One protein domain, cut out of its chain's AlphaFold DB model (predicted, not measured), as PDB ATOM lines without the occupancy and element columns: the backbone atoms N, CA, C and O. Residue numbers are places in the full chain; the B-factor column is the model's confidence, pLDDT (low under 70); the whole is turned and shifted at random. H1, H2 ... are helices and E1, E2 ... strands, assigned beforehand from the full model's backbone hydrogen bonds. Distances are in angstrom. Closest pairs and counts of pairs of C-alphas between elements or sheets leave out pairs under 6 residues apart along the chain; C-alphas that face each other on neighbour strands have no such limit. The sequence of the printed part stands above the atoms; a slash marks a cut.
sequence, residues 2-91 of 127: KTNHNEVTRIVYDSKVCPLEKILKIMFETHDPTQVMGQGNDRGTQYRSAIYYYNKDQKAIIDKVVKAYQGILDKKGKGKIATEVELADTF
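What this domain is: This is residues 2 to 91 of the 127 residues of the protein "Peptide-methionine (S)-S-oxide reductase" of Lotharella oceanica (UniProt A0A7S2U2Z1). A small parallel sheet, E1 beside E2, sits near residues 56 to 66 of the long helix H2, and shorter H1 packs on H2. The 90 printed residues hold H1, E1, H2 and E2 in that order, under half of them in named elements; the class is mixed. It is compact, radius of gyration of the C-alphas 13.4 A, but flat, spanning 36 by 36 by 19 A.

How they stand to each other: Look at E1, residues 50 to 53, and E2, residues 84 to 87: parallel, N 51 and O 84 2.8 A apart, within hydrogen-bond range. With H2, residues 56 to 75, between them, they form a right-handed strand-helix-strand unit. H1, residues 20 to 30, touches H2, closest at C-alphas Glu 21 and Ile 61, 6.9 A. Every O i to N i+4 pair is within hydrogen-bond range in H1, 15 of 16 in H2.

Where its parts are: Find C-alpha 20 at (41.731, -39.752, -40.307); H1 runs 15.5 A. From (37.315, -51.893, -41.351), C-alpha 56, H2 runs 28.9 A. E1 and E2 each span 10.0 A.

The domain as a whole: The printed part has no cut. H1 to E1 is a long link. No printed residue is under 70 in pLDDT.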
ATOM      1  N   LYS A   2      11.953 -36.279 -48.321       90.88
ATOM      2  CA  LYS A   2      11.272 -37.546 -48.693       90.88
ATOM      3  C   LYS A   2      12.224 -38.651 -49.181       90.88
ATOM      4  O   LYS A   2      11.790 -39.775 -49.379       90.88
ATOM      5  N   THR A   3      13.499 -38.329 -49.385       93.19
ATOM      6  CA  THR A   3      14.504 -39.228 -49.980       93.19
ATOM      7  C   THR A   3      15.327 -40.005 -48.954       93.19
ATOM      8  O   THR A   3      16.066 -40.906 -49.318       93.19
ATOM      9  N   ASN A   4      15.240 -39.626 -47.675       92.19
ATOM     10  CA  ASN A   4      16.075 -40.137 -46.583       92.19
ATOM     11  C   ASN A   4      17.606 -39.962 -46.762       92.19
ATOM     12  O   ASN A   4      18.387 -40.444 -45.940       92.19
ATOM     13  N   HIS A   5      18.048 -39.222 -47.784       94.62
ATOM     14  CA  HIS A   5      19.455 -38.858 -47.949       94.62
ATOM     15  C   HIS A   5      19.946 -37.961 -46.810       94.62
ATOM     16  O   HIS A   5      19.154 -37.278 -46.155       94.62
ATOM     17  N   ASN A   6      21.257 -37.993 -46.585       95.00
ATOM     18  CA  ASN A   6      21.972 -37.082 -45.701       95.00
ATOM     19  C   ASN A   6      22.849 -36.144 -46.531       95.00
ATOM     20  O   ASN A   6      23.475 -36.601 -47.489       95.00
ATOM     21  N   GLU A   7      22.916 -34.867 -46.170       95.25
ATOM     22  CA  GLU A   7      23.905 -33.956 -46.740       95.25
ATOM     23  C   GLU A   7      25.286 -34.324 -46.189       95.25
ATOM     24  O   GLU A   7      25.503 -34.357 -44.979       95.25
ATOM     25  N   VAL A   8      26.223 -34.645 -47.082       95.62
ATOM     26  CA  VAL A   8      27.569 -35.086 -46.707       95.62
ATOM     27  C   VAL A   8      28.633 -34.519 -47.633       95.62
ATOM     28  O   VAL A   8      28.406 -34.310 -48.825       95.62
ATOM     29  N   THR A   9      29.838 -34.355 -47.090       95.62
ATOM     30  CA  THR A   9      31.033 -33.972 -47.847       95.62
ATOM     31  C   THR A   9      31.924 -35.190 -48.044       95.62
ATOM     32  O   THR A   9      32.389 -35.789 -47.073       95.62
ATOM     33  N   ARG A  10      32.214 -35.550 -49.299       97.00
ATOM     34  CA  ARG A  10      33.183 -36.611 -49.605       97.00
ATOM     35  C   ARG A  10      34.600 -36.045 -49.593       97.00
ATOM     36  O   ARG A  10      34.934 -35.195 -50.413       97.00
ATOM     37  N   ILE A  11      35.433 -36.546 -48.685       96.31
ATOM     38  CA  ILE A  11      36.800 -36.057 -48.475       96.31
ATOM     39  C   ILE A  11      37.800 -37.071 -49.029       96.31
ATOM     40  O   ILE A  11      37.818 -38.228 -48.615       96.31
ATOM     41  N   VAL A  12      38.657 -36.614 -49.942       96.38
ATOM     42  CA  VAL A  12      39.842 -37.348 -50.405       96.38
ATOM     43  C   VAL A  12      41.060 -36.714 -49.744       96.38
ATOM     44  O   VAL A  12      41.212 -35.495 -49.780       96.38
ATOM     45  N   TYR A  13      41.903 -37.522 -49.106       95.69
ATOM     46  CA  TYR A  13      43.030 -37.038 -48.310       95.69
ATOM     47  C   TYR A  13      44.218 -38.004 -48.378       95.69
ATOM     48  O   TYR A  13      44.041 -39.202 -48.603       95.69
ATOM     49  N   ASP A  14      45.425 -37.482 -48.155       96.50
ATOM     50  CA  ASP A  14      46.626 -38.289 -47.919       96.50
ATOM     51  C   ASP A  14      46.759 -38.560 -46.415       96.50
ATOM     52  O   ASP A  14      46.999 -37.641 -45.627       96.50
ATOM     53  N   SER A  15      46.619 -39.825 -46.015       93.75
ATOM     54  CA  SER A  15      46.681 -40.247 -44.612       93.75
ATOM     55  C   SER A  15      48.048 -40.020 -43.962       93.75
ATOM     56  O   SER A  15      48.120 -39.939 -42.736       93.75
ATOM     57  N   LYS A  16      49.123 -39.870 -44.749       94.44
ATOM     58  CA  LYS A  16      50.464 -39.551 -44.233       94.44
ATOM     59  C   LYS A  16      50.594 -38.087 -43.819       94.44
ATOM     60  O   LYS A  16      51.389 -37.775 -42.938       94.44
ATOM     61  N   VAL A  17      49.824 -37.199 -44.448       95.50
ATOM     62  CA  VAL A  17      49.842 -35.750 -44.184       95.50
ATOM     63  C   VAL A  17      48.714 -35.352 -43.231       95.50
ATOM     64  O   VAL A  17      48.903 -34.531 -42.332       95.50
ATOM     65  N   CYS A  18      47.531 -35.937 -43.412       94.44
ATOM     66  CA  CYS A  18      46.345 -35.679 -42.607       94.44
ATOM     67  C   CYS A  18      45.694 -37.012 -42.206       94.44
ATOM     68  O   CYS A  18      44.871 -37.540 -42.953       94.44
ATOM     69  N   PRO A  19      46.059 -37.578 -41.043       95.06
ATOM     70  CA  PRO A  19      45.443 -38.805 -40.548       95.06
ATOM     71  C   PRO A  19      43.934 -38.645 -40.337       95.06
ATOM     72  O   PRO A  19      43.447 -37.548 -40.040       95.06
ATOM     73  N   LEU A  20      43.191 -39.750 -40.434       96.12
ATOM     74  CA  LEU A  20      41.731 -39.752 -40.307       96.12
ATOM     75  C   LEU A  20      41.263 -39.161 -38.969       96.12
ATOM     76  O   LEU A  20      40.295 -38.407 -38.930       96.12
ATOM     77  N   GLU A  21      41.980 -39.431 -37.881       95.06
ATOM     78  CA  GLU A  21      41.710 -38.893 -36.548       95.06
ATOM     79  C   GLU A  21      41.671 -37.363 -36.538       95.06
ATOM     80  O   GLU A  21      40.848 -36.769 -35.846       95.06
ATOM     81  N   LYS A  22      42.531 -36.713 -37.335       94.12
ATOM     82  CA  LYS A  22      42.577 -35.251 -37.438       94.12
ATOM     83  C   LYS A  22      41.338 -34.706 -38.146       94.12
ATOM     84  O   LYS A  22      40.793 -33.692 -37.717       94.12
ATOM     85  N   ILE A  23      40.875 -35.389 -39.193       96.00
ATOM     86  CA  ILE A  23      39.640 -35.034 -39.908       96.00
ATOM     87  C   ILE A  23      38.437 -35.197 -38.975       96.00
ATOM     88  O   ILE A  23      37.614 -34.290 -38.865       96.00
ATOM     89  N   LEU A  24      38.358 -36.321 -38.258       96.44
ATOM     90  CA  LEU A  24      37.263 -36.586 -37.327       96.44
ATOM     91  C   LEU A  24      37.261 -35.620 -36.136       96.44
ATOM     92  O   LEU A  24      36.195 -35.177 -35.716       96.44
ATOM     93  N   LYS A  25      38.441 -35.238 -35.628       94.00
ATOM     94  CA  LYS A  25      38.580 -34.177 -34.623       94.00
ATOM     95  C   LYS A  25      37.924 -32.884 -35.101       94.00
ATOM     96  O   LYS A  25      37.099 -32.333 -34.380       94.00
ATOM     97  N   ILE A  26      38.268 -32.425 -36.307       93.38
ATOM     98  CA  ILE A  26      37.678 -31.208 -36.883       93.38
ATOM     99  C   ILE A  26      36.160 -31.370 -36.969       93.38
ATOM    100  O   ILE A  26      35.440 -30.520 -36.462       93.38
ATOM    101  N   MET A  27      35.679 -32.488 -37.518       94.50
ATOM    102  CA  MET A  27      34.248 -32.762 -37.647       94.50
ATOM    103  C   MET A  27      33.512 -32.626 -36.305       94.50
ATOM    104  O   MET A  27      32.563 -31.846 -36.224       94.50
ATOM    105  N   PHE A  28      33.968 -33.288 -35.235       95.06
ATOM    106  CA  PHE A  28      33.327 -33.225 -33.911       95.06
ATOM    107  C   PHE A  28      33.413 -31.856 -33.223       95.06
ATOM    108  O   PHE A  28      32.553 -31.533 -32.403       95.06
ATOM    109  N   GLU A  29      34.422 -31.050 -33.552       93.75
ATOM    110  CA  GLU A  29      34.580 -29.690 -33.025       93.75
ATOM    111  C   GLU A  29      33.741 -28.655 -33.786       93.75
ATOM    112  O   GLU A  29      33.438 -27.598 -33.235       93.75
ATOM    113  N   THR A  30      33.351 -28.939 -35.034       91.75
ATOM    114  CA  THR A  30      32.672 -27.963 -35.901       91.75
ATOM    115  C   THR A  30      31.148 -28.030 -35.885       91.75
ATOM    116  O   THR A  30      30.538 -27.104 -36.401       91.75
ATOM    117  N   HIS A  31      30.519 -29.053 -35.294       93.12
ATOM    118  CA  HIS A  31      29.052 -29.203 -35.245       93.12
ATOM    119  C   HIS A  31      28.565 -29.722 -33.877       93.12
ATOM    120  O   HIS A  31      29.383 -30.103 -33.040       93.12
ATOM    121  N   ASP A  32      27.250 -29.740 -33.625       95.12
ATOM    122  CA  ASP A  32      26.659 -30.472 -32.493       95.12
ATOM    123  C   ASP A  32      26.353 -31.934 -32.886       95.12
ATOM    124  O   ASP A  32      25.394 -32.168 -33.630       95.12
ATOM    125  N   PRO A  33      27.125 -32.932 -32.403       96.12
ATOM    126  CA  PRO A  33      26.895 -34.342 -32.717       96.12
ATOM    127  C   PRO A  33      25.791 -34.985 -31.871       96.12
ATOM    128  O   PRO A  33      25.521 -36.170 -32.039       96.12
ATOM    129  N   THR A  34      25.186 -34.263 -30.925       96.19
ATOM    130  CA  THR A  34      24.132 -34.780 -30.035       96.19
ATOM    131  C   THR A  34      22.726 -34.476 -30.553       96.19
ATOM    132  O   THR A  34      21.746 -35.063 -30.092       96.19
ATOM    133  N   GLN A  35      22.612 -33.582 -31.541       94.88
ATOM    134  CA  GLN A  35      21.338 -33.223 -32.142       94.88
ATOM    135  C   GLN A  35      20.829 -34.342 -33.063       94.88
ATOM    136  O   GLN A  35      21.443 -34.704 -34.066       94.88
ATOM    137  N   VAL A  36      19.654 -34.874 -32.732       94.25
ATOM    138  CA  VAL A  36      18.971 -35.896 -33.534       94.25
ATOM    139  C   VAL A  36      18.280 -35.235 -34.728       94.25
ATOM    140  O   VAL A  36      17.508 -34.292 -34.556       94.25
ATOM    141  N   MET A  37      18.531 -35.759 -35.934       92.62
ATOM    142  CA  MET A  37      17.882 -35.342 -37.189       92.62
ATOM    143  C   MET A  37      17.888 -33.820 -37.417       92.62
ATOM    144  O   MET A  37      16.864 -33.209 -37.742       92.62
ATOM    145  N   GLY A  38      19.049 -33.196 -37.211       92.44
ATOM    146  CA  GLY A  38      19.241 -31.775 -37.454       92.44
ATOM    147  C   GLY A  38      20.631 -31.277 -37.070       92.44
ATOM    148  O   GLY A  38      21.341 -31.944 -36.320       92.44
ATOM    149  N   GLN A  39      20.937 -30.046 -37.477       93.06
ATOM    150  CA  GLN A  39      22.087 -29.284 -37.003       93.06
ATOM    151  C   GLN A  39      21.692 -27.829 -36.739       93.06
ATOM    152  O   GLN A  39      21.233 -27.129 -37.635       93.06
ATOM    153  N   GLY A  40      21.822 -27.359 -35.497       90.44
ATOM    154  CA  GLY A  40      21.435 -25.997 -35.131       90.44
ATOM    155  C   GLY A  40      19.975 -25.669 -35.487       90.44
ATOM    156  O   GLY A  40      19.033 -26.255 -34.940       90.44
ATOM    157  N   ASN A  41      19.785 -24.696 -36.382       89.69
ATOM    158  CA  ASN A  41      18.460 -24.310 -36.877       89.69
ATOM    159  C   ASN A  41      17.954 -25.210 -38.015       89.69
ATOM    160  O   ASN A  41      16.750 -25.220 -38.271       89.69
ATOM    161  N   ASP A  42      18.833 -25.974 -38.656       89.19
ATOM    162  CA  ASP A  42      18.489 -26.846 -39.769       89.19
ATOM    163  C   ASP A  42      17.896 -28.153 -39.226       89.19
ATOM    164  O   ASP A  42      18.499 -28.868 -38.419       89.19
ATOM    165  N   ARG A  43      16.649 -28.443 -39.614       91.56
ATOM    166  CA  ARG A  43      15.857 -29.567 -39.093       91.56
ATOM    167  C   ARG A  43      15.450 -30.511 -40.213       91.56
ATOM    168  O   ARG A  43      14.961 -30.086 -41.258       91.56
ATOM    169  N   GLY A  44      15.622 -31.805 -39.973       92.75
ATOM    170  CA  GLY A  44      15.297 -32.858 -40.924       92.75
ATOM    171  C   GLY A  44      16.381 -33.923 -40.995       92.75
ATOM    172  O   GLY A  44      17.541 -33.690 -40.655       92.75
ATOM    173  N   THR A  45      15.995 -35.104 -41.476       93.75
ATOM    174  CA  THR A  45      16.900 -36.252 -41.611       93.75
ATOM    175  C   THR A  45      18.128 -35.939 -42.461       93.75
ATOM    176  O   THR A  45      19.180 -36.513 -42.211       93.75
ATOM    177  N   GLN A  46      18.027 -34.999 -43.403       94.50
ATOM    178  CA  GLN A  46      19.130 -34.597 -44.273       94.50
ATOM    179  C   GLN A  46      20.250 -33.798 -43.591       94.50
ATOM    180  O   GLN A  46      21.280 -33.586 -44.208       94.50
ATOM    181  N   TYR A  47      20.059 -33.367 -42.341       94.56
ATOM    182  CA  TYR A  47      21.050 -32.596 -41.577       94.56
ATOM    183  C   TYR A  47      21.586 -33.374 -40.372       94.56
ATOM    184  O   TYR A  47      22.091 -32.787 -39.413       94.56
ATOM    185  N   ARG A  48      21.398 -34.697 -40.350       95.94
ATOM    186  CA  ARG A  48      21.840 -35.525 -39.226       95.94
ATOM    187  C   ARG A  48      23.358 -35.683 -39.254       95.94
ATOM    188  O   ARG A  48      23.964 -35.814 -40.314       95.94
ATOM    189  N   SER A  49      23.967 -35.737 -38.077       97.12
ATOM    190  CA  SER A  49      25.379 -36.098 -37.963       97.12
ATOM    191  C   SER A  49      25.591 -37.537 -38.452       97.12
ATOM    192  O   SER A  49      24.889 -38.446 -38.005       97.12
ATOM    193  N   ALA A  50      26.534 -37.754 -39.370       97.44
ATOM    194  CA  ALA A  50      26.883 -39.086 -39.860       97.44
ATOM    195  C   ALA A  50      28.348 -39.175 -40.303       97.44
ATOM    196  O   ALA A  50      28.946 -38.186 -40.730       97.44
ATOM    197  N   ILE A  51      28.901 -40.383 -40.231       98.44
ATOM    198  CA  ILE A  51      30.213 -40.759 -40.749       98.44
ATOM    199  C   ILE A  51      30.044 -42.040 -41.568       98.44
ATOM    200  O   ILE A  51      29.667 -43.085 -41.039       98.44
ATOM    201  N   TYR A  52      30.375 -41.962 -42.856       98.31
ATOM    202  CA  TYR A  52      30.336 -43.098 -43.772       98.31
ATOM    203  C   TYR A  52      31.754 -43.581 -44.086       98.31
ATOM    204  O   TYR A  52      32.580 -42.804 -44.568       98.31
ATOM    205  N   TYR A  53      32.050 -44.850 -43.796       98.25
ATOM    206  CA  TYR A  53      33.390 -45.435 -43.945       98.25
ATOM    207  C   TYR A  53      33.462 -46.451 -45.087       98.25
ATOM    208  O   TYR A  53      32.469 -47.065 -45.447       98.25
ATOM    209  N   TYR A  54      34.654 -46.678 -45.637       97.44
ATOM    210  CA  TYR A  54      34.863 -47.582 -46.777       97.44
ATOM    211  C   TYR A  54      35.518 -48.915 -46.399       97.44
ATOM    212  O   TYR A  54      35.481 -49.863 -47.179       97.44
ATOM    213  N   ASN A  55      36.152 -49.010 -45.228       97.38
ATOM    214  CA  ASN A  55      36.817 -50.235 -44.785       97.38
ATOM    215  C   ASN A  55      36.864 -50.365 -43.253       97.38
ATOM    216  O   ASN A  55      36.534 -49.436 -42.511       97.38
ATOM    217  N   LYS A  56      37.275 -51.548 -42.781       97.81
ATOM    218  CA  LYS A  56      37.315 -51.893 -41.351       97.81
ATOM    219  C   LYS A  56      38.322 -51.059 -40.556       97.81
ATOM    220  O   LYS A  56      38.040 -50.746 -39.403       97.81
ATOM    221  N   ASP A  57      39.439 -50.668 -41.165       97.00
ATOM    222  CA  ASP A  57      40.465 -49.864 -40.495       97.00
ATOM    223  C   ASP A  57      39.926 -48.466 -40.176       97.00
ATOM    224  O   ASP A  57      40.055 -47.983 -39.051       97.00
ATOM    225  N   GLN A  58      39.215 -47.854 -41.129       98.00
ATOM    226  CA  GLN A  58      38.501 -46.598 -40.899       98.00
ATOM    227  C   GLN A  58      37.456 -46.752 -39.795       98.00
ATOM    228  O   GLN A  58      37.405 -45.917 -38.895       98.00
ATOM    229  N   LYS A  59      36.660 -47.831 -39.820       98.31
ATOM    230  CA  LYS A  59      35.648 -48.082 -38.786       98.31
ATOM    231  C   LYS A  59      36.268 -48.154 -37.388       98.31
ATOM    232  O   LYS A  59      35.762 -47.515 -36.471       98.31
ATOM    233  N   ALA A  60      37.370 -48.884 -37.224       98.00
ATOM    234  CA  ALA A  60      38.051 -49.009 -35.937       98.00
ATOM    235  C   ALA A  60      38.538 -47.650 -35.401       98.00
ATOM    236  O   ALA A  60      38.381 -47.354 -34.214       98.00
ATOM    237  N   ILE A  61      39.081 -46.800 -36.281       97.31
ATOM    238  CA  ILE A  61      39.491 -45.434 -35.935       97.31
ATOM    239  C   ILE A  61      38.271 -44.591 -35.534       97.31
ATOM    240  O   ILE A  61      38.300 -43.927 -34.496       97.31
ATOM    241  N   ILE A  62      37.187 -44.645 -36.311       98.19
ATOM    242  CA  ILE A  62      35.951 -43.903 -36.035       98.19
ATOM    243  C   ILE A  62      35.366 -44.310 -34.683       98.19
ATOM    244  O   ILE A  62      35.104 -43.439 -33.858       98.19
ATOM    245  N   ASP A  63      35.236 -45.609 -34.408       97.81
ATOM    246  CA  ASP A  63      34.701 -46.115 -33.140       97.81
ATOM    247  C   ASP A  63      35.544 -45.626 -31.943       97.81
ATOM    248  O   ASP A  63      34.997 -45.205 -30.916       97.81
ATOM    249  N   LYS A  64      36.881 -45.619 -32.078       96.38
ATOM    250  CA  LYS A  64      37.799 -45.088 -31.056       96.38
ATOM    251  C   LYS A  64      37.559 -43.597 -30.808       96.38
ATOM    252  O   LYS A  64      37.466 -43.178 -29.654       96.38
ATOM    253  N   VAL A  65      37.460 -42.805 -31.874       96.25
ATOM    254  CA  VAL A  65      37.251 -41.352 -31.802       96.25
ATOM    255  C   VAL A  65      35.877 -41.020 -31.211       96.25
ATOM    256  O   VAL A  65      35.794 -40.206 -30.293       96.25
ATOM    257  N   VAL A  66      34.816 -41.693 -31.663       96.88
ATOM    258  CA  VAL A  66      33.446 -41.532 -31.144       96.88
ATOM    259  C   VAL A  66      33.410 -41.821 -29.646       96.88
ATOM    260  O   VAL A  66      32.894 -41.013 -28.873       96.88
ATOM    261  N   LYS A  67      34.012 -42.934 -29.206       96.50
ATOM    262  CA  LYS A  67      34.081 -43.294 -27.783       96.50
ATOM    263  C   LYS A  67      34.841 -42.248 -26.963       96.50
ATOM    264  O   LYS A  67      34.394 -41.887 -25.876       96.50
ATOM    265  N   ALA A  68      35.973 -41.761 -27.473       95.62
ATOM    266  CA  ALA A  68      36.767 -40.740 -26.795       95.62
ATOM    267  C   ALA A  68      35.987 -39.425 -26.634       95.62
ATOM    268  O   ALA A  68      35.984 -38.841 -25.548       95.62
ATOM    269  N   TYR A  69      35.280 -38.985 -27.680       96.19
ATOM    270  CA  TYR A  69      34.487 -37.758 -27.624       96.19
ATOM    271  C   TYR A  69      33.257 -37.897 -26.732       96.19
ATOM    272  O   TYR A  69      32.991 -37.001 -25.933       96.19
ATOM    273  N   GLN A  70      32.558 -39.038 -26.788       97.19
ATOM    274  CA  GLN A  70      31.432 -39.316 -25.895       97.19
ATOM    275  C   GLN A  70      31.847 -39.173 -24.428       97.19
ATOM    276  O   GLN A  70      31.172 -38.481 -23.676       97.19
ATOM    277  N   GLY A  71      33.003 -39.722 -24.037       95.94
ATOM    278  CA  GLY A  71      33.496 -39.593 -22.663       95.94
ATOM    279  C   GLY A  71      33.726 -38.143 -22.210       95.94
ATOM    280  O   GLY A  71      33.678 -37.851 -21.016       95.94
ATOM    281  N   ILE A  72      33.956 -37.209 -23.136       94.25
ATOM    282  CA  ILE A  72      34.078 -35.776 -22.825       94.25
ATOM    283  C   ILE A  72      32.720 -35.108 -22.752       94.25
ATOM    284  O   ILE A  72      32.506 -34.278 -21.866       94.25
ATOM    285  N   LEU A  73      31.816 -35.462 -23.662       95.81
ATOM    286  CA  LEU A  73      30.435 -35.007 -23.605       95.81
ATOM    287  C   LEU A  73      29.805 -35.406 -22.268       95.81
ATOM    288  O   LEU A  73      29.273 -34.533 -21.586       95.81
ATOM    289  N   ASP A  74      30.004 -36.649 -21.827       96.38
ATOM    290  CA  ASP A  74      29.527 -37.153 -20.536       96.38
ATOM    291  C   ASP A  74      30.068 -36.313 -19.367       96.38
ATOM    292  O   ASP A  74      29.301 -35.814 -18.544       96.38
ATOM    293  N   LYS A  75      31.387 -36.063 -19.329       94.88
ATOM    294  CA  LYS A  75      32.026 -35.216 -18.298       94.88
ATOM    295  C   LYS A  75      31.499 -33.780 -18.288       94.88
ATOM    296  O   LYS A  75      31.503 -33.132 -17.246       94.88
ATOM    297  N   LYS A  76      31.077 -33.269 -19.445       94.44
ATOM    298  CA  LYS A  76      30.521 -31.919 -19.607       94.44
ATOM    299  C   LYS A  76      28.993 -31.882 -19.485       94.44
ATOM    300  O   LYS A  76      28.404 -30.834 -19.752       94.44
ATOM    301  N   GLY A  77      28.354 -32.996 -19.115       94.94
ATOM    302  CA  GLY A  77      26.897 -33.099 -19.007       94.94
ATOM    303  C   GLY A  77      26.179 -32.838 -20.332       94.94
ATOM    304  O   GLY A  77      25.079 -32.289 -20.349       94.94
ATOM    305  N   LYS A  78      26.827 -33.155 -21.456       93.00
ATOM    306  CA  LYS A  78      26.231 -33.100 -22.792       93.00
ATOM    307  C   LYS A  78      25.588 -34.445 -23.118       93.00
ATOM    308  O   LYS A  78      25.960 -35.473 -22.563       93.00
ATOM    309  N   GLY A  79      24.584 -34.409 -23.990       93.44
ATOM    310  CA  GLY A  79      23.834 -35.595 -24.386       93.44
ATOM    311  C   GLY A  79      24.689 -36.651 -25.091       93.44
ATOM    312  O   GLY A  79      25.876 -36.468 -25.368       93.44
ATOM    313  N   LYS A  80      24.050 -37.774 -25.412       97.50
ATOM    314  CA  LYS A  80      24.674 -38.847 -26.183       97.50
ATOM    315  C   LYS A  80      24.903 -38.403 -27.630       97.50
ATOM    316  O   LYS A  80      24.060 -37.721 -28.208       97.50
ATOM    317  N   ILE A  81      26.015 -38.830 -28.216       97.69
ATOM    318  CA  ILE A  81      26.287 -38.707 -29.646       97.69
ATOM    319  C   ILE A  81      25.172 -39.418 -30.423       97.69
ATOM    320  O   ILE A  81      24.880 -40.592 -30.189       97.69
ATOM    321  N   ALA A  82      24.566 -38.677 -31.344       97.38
ATOM    322  CA  ALA A  82      23.567 -39.124 -32.305       97.38
ATOM    323  C   ALA A  82      24.173 -39.390 -33.699       97.38
ATOM    324  O   ALA A  82      23.434 -39.719 -34.624       97.38
ATOM    325  N   THR A  83      25.495 -39.235 -33.855       98.00
ATOM    326  CA  THR A  83      26.227 -39.506 -35.100       98.00
ATOM    327  C   THR A  83      26.033 -40.951 -35.559       98.00
ATOM    328  O   THR A  83      26.417 -41.891 -34.865       98.00
ATOM    329  N   GLU A  84      25.469 -41.113 -36.752       97.44
ATOM    330  CA  GLU A  84      25.359 -42.390 -37.463       97.44
ATOM    331  C   GLU A  84      26.745 -42.833 -37.966       97.44
ATOM    332  O   GLU A  84      27.503 -42.011 -38.481       97.44
ATOM    333  N   VAL A  85      27.098 -44.114 -37.823       98.19
ATOM    334  CA  VAL A  85      28.377 -44.667 -38.308       98.19
ATOM    335  C   VAL A  85      28.097 -45.916 -39.130       98.19
ATOM    336  O   VAL A  85      27.886 -46.992 -38.575       98.19
ATOM    337  N   GLU A  86      28.126 -45.777 -40.452       98.00
ATOM    338  CA  GLU A  86      27.682 -46.816 -41.387       98.00
ATOM    339  C   GLU A  86      28.676 -47.013 -42.537       98.00
ATOM    340  O   GLU A  86      29.522 -46.157 -42.816       98.00
ATOM    341  N   LEU A  87      28.590 -48.164 -43.210       98.25
ATOM    342  CA  LEU A  87      29.356 -48.395 -44.434       98.25
ATOM    343  C   LEU A  87      28.885 -47.409 -45.514       98.25
ATOM    344  O   LEU A  87      27.687 -47.186 -45.680       98.25
ATOM    345  N   ALA A  88      29.825 -46.820 -46.246       97.38
ATOM    346  CA  ALA A  88      29.519 -45.918 -47.342       97.38
ATOM    347  C   ALA A  88      28.749 -46.651 -48.447       97.38
ATOM    348  O   ALA A  88      29.208 -47.663 -48.976       97.38
ATOM    349  N   ASP A  89      27.592 -46.096 -48.792       94.81
ATOM    350  CA  ASP A  89      26.765 -46.512 -49.920       94.81
ATOM    351  C   ASP A  89      26.947 -45.515 -51.087       94.81
ATOM    352  O   ASP A  89      27.897 -44.726 -51.141       94.81
ATOM    353  N   THR A  90      26.030 -45.550 -52.043       96.38
ATOM    354  CA  THR A  90      25.997 -44.720 -53.235       96.38
ATOM    355  C   THR A  90      26.038 -43.236 -52.875       96.38
ATOM    356  O   THR A  90      25.157 -42.704 -52.198       96.38
ATOM    357  N   PHE A  91      27.062 -42.551 -53.381       97.31
ATOM    358  CA  PHE A  91      27.227 -41.110 -53.243       97.31
ATOM    359  C   PHE A  91      26.712 -40.398 -54.496       97.31
ATOM    360  O   PHE A  91      27.212 -40.630 -55.598       97.31
TER     361      PHE A  91